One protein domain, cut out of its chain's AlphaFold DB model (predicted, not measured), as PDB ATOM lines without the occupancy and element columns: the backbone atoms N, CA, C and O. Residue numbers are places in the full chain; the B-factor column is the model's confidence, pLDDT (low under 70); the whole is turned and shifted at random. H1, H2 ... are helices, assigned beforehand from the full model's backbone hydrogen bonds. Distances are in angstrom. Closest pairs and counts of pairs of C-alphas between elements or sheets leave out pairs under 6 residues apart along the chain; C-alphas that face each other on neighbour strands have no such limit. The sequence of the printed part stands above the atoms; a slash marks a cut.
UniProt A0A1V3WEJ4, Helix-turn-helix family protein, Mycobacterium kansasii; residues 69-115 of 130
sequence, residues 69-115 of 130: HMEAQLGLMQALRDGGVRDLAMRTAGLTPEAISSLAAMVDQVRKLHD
ATOM      1  N   HIS A  69     -14.732  22.415  25.551       71.19
ATOM      2  CA  HIS A  69     -14.449  21.016  25.794       71.19
ATOM      3  C   HIS A  69     -15.090  20.543  27.109       71.19
ATOM      4  O   HIS A  69     -15.719  19.483  27.134       71.19
ATOM      5  N   MET A  70     -15.024  21.344  28.179       77.81
ATOM      6  CA  MET A  70     -15.742  21.063  29.431       77.81
ATOM      7  C   MET A  70     -17.264  21.032  29.225       77.81
ATOM      8  O   MET A  70     -17.927  20.107  29.693       77.81
ATOM      9  N   GLU A  71     -17.827  21.989  28.484       78.25
ATOM     10  CA  GLU A  71     -19.257  22.001  28.144       78.25
ATOM     11  C   GLU A  71     -19.672  20.757  27.350       78.25
ATOM     12  O   GLU A  71     -20.677  20.118  27.667       78.25
ATOM     13  N   ALA A  72     -18.868  20.348  26.363       76.31
ATOM     14  CA  ALA A  72     -19.118  19.136  25.588       76.31
ATOM     15  C   ALA A  72     -19.089  17.876  26.471       76.31
ATOM     16  O   ALA A  72     -19.957  17.007  26.345       76.31
ATOM     17  N   GLN A  73     -18.134  17.784  27.402       78.44
ATOM     18  CA  GLN A  73     -18.054  16.674  28.355       78.44
ATOM     19  C   GLN A  73     -19.259  16.639  29.302       78.44
ATOM     20  O   GLN A  73     -19.866  15.581  29.491       78.44
ATOM     21  N   LEU A  74     -19.649  17.783  29.869       81.06
ATOM     22  CA  LEU A  74     -20.822  17.889  30.739       81.06
ATOM     23  C   LEU A  74     -22.113  17.548  29.983       81.06
ATOM     24  O   LEU A  74     -22.951  16.801  30.504       81.06
ATOM     25  N   GLY A  75     -22.240  18.018  28.742       80.44
ATOM     26  CA  GLY A  75     -23.339  17.689  27.839       80.44
ATOM     27  C   GLY A  75     -23.423  16.191  27.546       80.44
ATOM     28  O   GLY A  75     -24.499  15.601  27.671       80.44
ATOM     29  N   LEU A  76     -22.294  15.537  27.255       81.19
ATOM     30  CA  LEU A  76     -22.235  14.086  27.065       81.19
ATOM     31  C   LEU A  76     -22.650  13.334  28.335       81.19
ATOM     32  O   LEU A  76     -23.485  12.430  28.279       81.19
ATOM     33  N   MET A  77     -22.122  13.724  29.497       82.50
ATOM     34  CA  MET A  77     -22.506  13.120  30.776       82.50
ATOM     35  C   MET A  77     -24.002  13.279  31.055       82.50
ATOM     36  O   MET A  77     -24.619  12.380  31.630       82.50
ATOM     37  N   GLN A  78     -24.594  14.409  30.673       81.81
ATOM     38  CA  GLN A  78     -26.027  14.637  30.797       81.81
ATOM     39  C   GLN A  78     -26.824  13.761  29.825       81.81
ATOM     40  O   GLN A  78     -27.784  13.127  30.261       81.81
ATOM     41  N   ALA A  79     -26.412  13.663  28.561       82.19
ATOM     42  CA  ALA A  79     -27.057  12.813  27.561       82.19
ATOM     43  C   ALA A  79     -27.020  11.335  27.971       82.19
ATOM     44  O   ALA A  79     -28.040  10.654  27.947       82.19
ATOM     45  N   LEU A  80     -25.878  10.858  28.470       82.88
ATOM     46  CA  LEU A  80     -25.737   9.499  28.985       82.88
ATOM     47  C   LEU A  80     -26.557   9.247  30.253       82.88
ATOM     48  O   LEU A  80     -26.709   8.097  30.638       82.88
ATOM     49  N   ARG A  81     -27.119  10.256  30.931       81.12
ATOM     50  CA  ARG A  81     -28.083  10.004  32.017       81.12
ATOM     51  C   ARG A  81     -29.455   9.596  31.492       81.12
ATOM     52  O   ARG A  81     -30.191   8.978  32.260       81.12
ATOM     53  N   ASP A  82     -29.774   9.855  30.234       84.06
ATOM     54  CA  ASP A  82     -31.002   9.367  29.620       84.06
ATOM     55  C   ASP A  82     -30.928   7.844  29.397       84.06
ATOM     56  O   ASP A  82     -29.921   7.305  28.929       84.06
ATOM     57  N   GLY A  83     -31.978   7.128  29.807       83.62
ATOM     58  CA  GLY A  83     -32.028   5.669  29.699       83.62
ATOM     59  C   GLY A  83     -32.135   5.180  28.253       83.62
ATOM     60  O   GLY A  83     -31.522   4.171  27.913       83.62
ATOM     61  N   GLY A  84     -32.858   5.912  27.402       86.62
ATOM     62  CA  GLY A  84     -33.011   5.595  25.984       86.62
ATOM     63  C   GLY A  84     -31.725   5.837  25.199       86.62
ATOM     64  O   GLY A  84     -31.344   5.000  24.383       86.62
ATOM     65  N   VAL A  85     -30.999   6.920  25.500       87.50
ATOM     66  CA  VAL A  85     -29.671   7.183  24.909       87.50
ATOM     67  C   VAL A  85     -28.683   6.071  25.270       87.50
ATOM     68  O   VAL A  85     -27.955   5.586  24.404       87.50
ATOM     69  N   ARG A  86     -28.683   5.619  26.530       88.12
ATOM     70  CA  ARG A  86     -27.849   4.492  26.977       88.12
ATOM     71  C   ARG A  86     -28.190   3.183  26.266       88.12
ATOM     72  O   ARG A  86     -27.279   2.483  25.836       88.12
ATOM     73  N   ASP A  87     -29.473   2.852  26.143       89.50
ATOM     74  CA  ASP A  87     -29.913   1.632  25.454       89.50
ATOM     75  C   ASP A  87     -29.516   1.646  23.971       89.50
ATOM     76  O   ASP A  87     -28.995   0.657  23.455       89.50
ATOM     77  N   LEU A  88     -29.665   2.793  23.300       89.44
ATOM     78  CA  LEU A  88     -29.211   2.963  21.922       89.44
ATOM     79  C   LEU A  88     -27.697   2.735  21.796       89.44
ATOM     80  O   LEU A  88     -27.283   1.942  20.957       89.44
ATOM     81  N   ALA A  89     -26.884   3.353  22.662       87.06
ATOM     82  CA  ALA A  89     -25.430   3.181  22.650       87.06
ATOM     83  C   ALA A  89     -24.999   1.714  22.849       87.06
ATOM     84  O   ALA A  89     -24.082   1.232  22.184       87.06
ATOM     85  N   MET A  90     -25.689   0.975  23.725       90.62
ATOM     86  CA  MET A  90     -25.426  -0.453  23.942       90.62
ATOM     87  C   MET A  90     -25.755  -1.304  22.711       90.62
ATOM     88  O   MET A  90     -25.055  -2.275  22.436       90.62
ATOM     89  N   ARG A  91     -26.795  -0.945  21.949       89.19
ATOM     90  CA  ARG A  91     -27.184  -1.654  20.716       89.19
ATOM     91  C   ARG A  91     -26.242  -1.392  19.549       89.19
ATOM     92  O   ARG A  91     -26.164  -2.213  18.643       89.19
ATOM     93  N   THR A  92     -25.553  -0.256  19.552       90.12
ATOM     94  CA  THR A  92     -24.583   0.086  18.508       90.12
ATOM     95  C   THR A  92     -23.186  -0.473  18.784       90.12
ATOM     96  O   THR A  92     -22.311  -0.378  17.927       90.12
ATOM     97  N   ALA A  93     -22.957  -1.060  19.962       90.06
ATOM     98  CA  ALA A  93     -21.675  -1.656  20.319       90.06
ATOM     99  C   ALA A  93     -21.297  -2.792  19.349       90.06
ATOM    100  O   ALA A  93     -22.067  -3.724  19.132       90.06
ATOM    101  N   GLY A  94     -20.090  -2.714  18.778       89.25
ATOM    102  CA  GLY A  94     -19.565  -3.709  17.834       89.25
ATOM    103  C   GLY A  94     -19.941  -3.480  16.367       89.25
ATOM    104  O   GLY A  94     -19.535  -4.268  15.515       89.25
ATOM    105  N   LEU A  95     -20.683  -2.413  16.050       93.19
ATOM    106  CA  LEU A  95     -20.887  -1.992  14.664       93.19
ATOM    107  C   LEU A  95     -19.610  -1.385  14.074       93.19
ATOM    108  O   LEU A  95     -18.772  -0.840  14.794       93.19
ATOM    109  N   THR A  96     -19.480  -1.460  12.748       93.69
ATOM    110  CA  THR A  96     -18.369  -0.809  12.044       93.69
ATOM    111  C   THR A  96     -18.527   0.714  12.074       93.69
ATOM    112  O   THR A  96     -19.657   1.209  12.193       93.69
ATOM    113  N   PRO A  97     -17.433   1.480  11.923       87.62
ATOM    114  CA  PRO A  97     -17.499   2.939  11.862       87.62
ATOM    115  C   PRO A  97     -18.493   3.456  10.812       87.62
ATOM    116  O   PRO A  97     -19.263   4.371  11.090       87.62
ATOM    117  N   GLU A  98     -18.570   2.822   9.642       90.69
ATOM    118  CA  GLU A  98     -19.478   3.218   8.557       90.69
ATOM    119  C   GLU A  98     -20.953   3.015   8.938       90.69
ATOM    120  O   GLU A  98     -21.817   3.837   8.611       90.69
ATOM    121  N   ALA A  99     -21.252   1.926   9.652       92.12
ATOM    122  CA  ALA A  99     -22.590   1.650  10.160       92.12
ATOM    123  C   ALA A  99     -22.992   2.660  11.248       92.12
ATOM    124  O   ALA A  99     -24.130   3.136  11.254       92.12
ATOM    125  N   ILE A 100     -22.052   3.046  12.117       91.38
ATOM    126  CA  ILE A 100     -22.249   4.117  13.103       91.38
ATOM    127  C   ILE A 100     -22.521   5.458  12.411       91.38
ATOM    128  O   ILE A 100     -23.496   6.127  12.758       91.38
ATOM    129  N   SER A 101     -21.736   5.835  11.396       88.88
ATOM    130  CA  SER A 101     -21.963   7.070  10.631       88.88
ATOM    131  C   SER A 101     -23.324   7.082   9.933       88.88
ATOM    132  O   SER A 101     -24.015   8.099   9.931       88.88
ATOM    133  N   SER A 102     -23.749   5.940   9.388       92.19
ATOM    134  CA  SER A 102     -25.063   5.804   8.752       92.19
ATOM    135  C   SER A 102     -26.210   5.980   9.755       92.19
ATOM    136  O   SER A 102     -27.198   6.654   9.462       92.19
ATOM    137  N   LEU A 103     -26.075   5.419  10.963       91.75
ATOM    138  CA  LEU A 103     -27.031   5.622  12.054       91.75
ATOM    139  C   LEU A 103     -27.072   7.078  12.520       91.75
ATOM    140  O   LEU A 103     -28.164   7.621  12.688       91.75
ATOM    141  N   ALA A 104     -25.916   7.725  12.676       89.69
ATOM    142  CA  ALA A 104     -25.837   9.140  13.034       89.69
ATOM    143  C   ALA A 104     -26.576  10.021  12.011       89.69
ATOM    144  O   ALA A 104     -27.416  10.833  12.394       89.69
ATOM    145  N   ALA A 105     -26.370   9.779  10.712       91.00
ATOM    146  CA  ALA A 105     -27.070  10.503   9.652       91.00
ATOM    147  C   ALA A 105     -28.599  10.303   9.695       91.00
ATOM    148  O   ALA A 105     -29.361  11.244   9.463       91.00
ATOM    149  N   MET A 106     -29.070   9.092  10.021       92.25
ATOM    150  CA  MET A 106     -30.502   8.837  10.222       92.25
ATOM    151  C   MET A 106     -31.055   9.593  11.435       92.25
ATOM    152  O   MET A 106     -32.132  10.183  11.347       92.25
ATOM    153  N   VAL A 107     -30.317   9.622  12.550       91.94
ATOM    154  CA  VAL A 107     -30.692  10.401  13.740       91.94
ATOM    155  C   VAL A 107     -30.786  11.887  13.403       91.94
ATOM    156  O   VAL A 107     -31.784  12.518  13.747       91.94
ATOM    157  N   ASP A 108     -29.816  12.440  12.674       91.62
ATOM    158  CA  ASP A 108     -29.842  13.840  12.239       91.62
ATOM    159  C   ASP A 108     -31.065  14.163  11.382       91.62
ATOM    160  O   ASP A 108     -31.655  15.238  11.509       91.62
ATOM    161  N   GLN A 109     -31.494  13.225  10.538       92.75
ATOM    162  CA  GLN A 109     -32.702  13.408   9.746       92.75
ATOM    163  C   GLN A 109     -33.964  13.432  10.613       92.75
ATOM    164  O   GLN A 109     -34.828  14.286  10.412       92.75
ATOM    165  N   VAL A 110     -34.061  12.553  11.612       94.44
ATOM    166  CA  VAL A 110     -35.168  12.568  12.582       94.44
ATOM    167  C   VAL A 110     -35.174  13.877  13.376       94.44
ATOM    168  O   VAL A 110     -36.227  14.482  13.547       94.44
ATOM    169  N   ARG A 111     -34.007  14.375  13.800       93.00
ATOM    170  CA  ARG A 111     -33.895  15.669  14.494       93.00
ATOM    171  C   ARG A 111     -34.440  16.822  13.660       93.00
ATOM    172  O   ARG A 111     -35.211  17.618  14.184       93.00
ATOM    173  N   LYS A 112     -34.084  16.879  12.372       93.31
ATOM    174  CA  LYS A 112     -34.596  17.893  11.436       93.31
ATOM    175  C   LYS A 112     -36.115  17.831  11.296       93.31
ATOM    176  O   LYS A 112     -36.752  18.871  11.292       93.31
ATOM    177  N   LEU A 113     -36.695  16.630  11.225       95.62
ATOM    178  CA  LEU A 113     -38.155  16.455  11.162       95.62
ATOM    179  C   LEU A 113     -38.880  16.960  12.419       95.62
ATOM    180  O   LEU A 113     -40.061  17.283  12.348       95.62
ATOM    181  N   HIS A 114     -38.183  17.017  13.554       92.69
ATOM    182  CA  HIS A 114     -38.697  17.519  14.827       92.69
ATOM    183  C   HIS A 114     -38.224  18.946  15.160       92.69
ATOM    184  O   HIS A 114     -38.357  19.360  16.310       92.69
ATOM    185  N   ASP A 115     -37.650  19.677  14.196       92.25
ATOM    186  CA  ASP A 115     -37.103  21.031  14.382       92.25
ATOM    187  C   ASP A 115     -36.089  21.142  15.542       92.25
ATOM    188  O   ASP A 115     -35.961  22.174  16.207       92.25
TER     189      ASP A 115
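What this domain is: This is residues 69 to 115 of the 130 residues of the protein "Helix-turn-helix family protein" of Mycobacterium kansasii (UniProt A0A1V3WEJ4). Three separate helices follow one another in an open, loose frame, with H1 at one end, the long H3 at the other, and the short H2 bridging the space between them. H1 and H2 make a corner through a tight link, a second tight link turns the chain from H2 into H3, and no helix touches another. The printed part has 47 residues with three named helices, in the order H1, H2, H3, and no named strand; the class is all helix. The whole is loose, with a radius of gyration of the C-alphas of 12.2 A, and spans 30 by 27 by 22 A.

Where its parts are: H1 covers residues 69 to 79, 15.1 A from first to last C-alpha, and begins at C-alpha 69 at (-14.449, 21.016, 25.794). H2 covers residues 83 to 91, 12.6 A, and begins at C-alpha 83 at (-32.028, 5.669, 29.699). H3 covers residues 97 to 113, 24.7 A, and ends at C-alpha 113 at (-38.155, 16.455, 11.162).

How they stand to each other: H1 and H2 are close but not clearly touching, with 1 pair of C-alphas within 8 A. Their closest C-alphas are those of Ala 79 and Val 85, 6.8 A apart. Their lines are about perpendicular, at 84 degrees. H2 and H3 are apart, though they follow each other in the chain. H1 and H3 are apart too. In H1, H2 and H3 every O i to N i+4 pair is within hydrogen-bond range.

The domain as a whole: The two C-alphas farthest apart are those of Gly 94 and Asp 115, 30.5 A. Residues 69 to 79, which belong to H1, stand free, and so do residues 104 to 115, of which 104 to 113 belong to H3. The printed part has no cut, and no link is long. The mean pLDDT of the printed part is 87.5, and no printed residue is under 70.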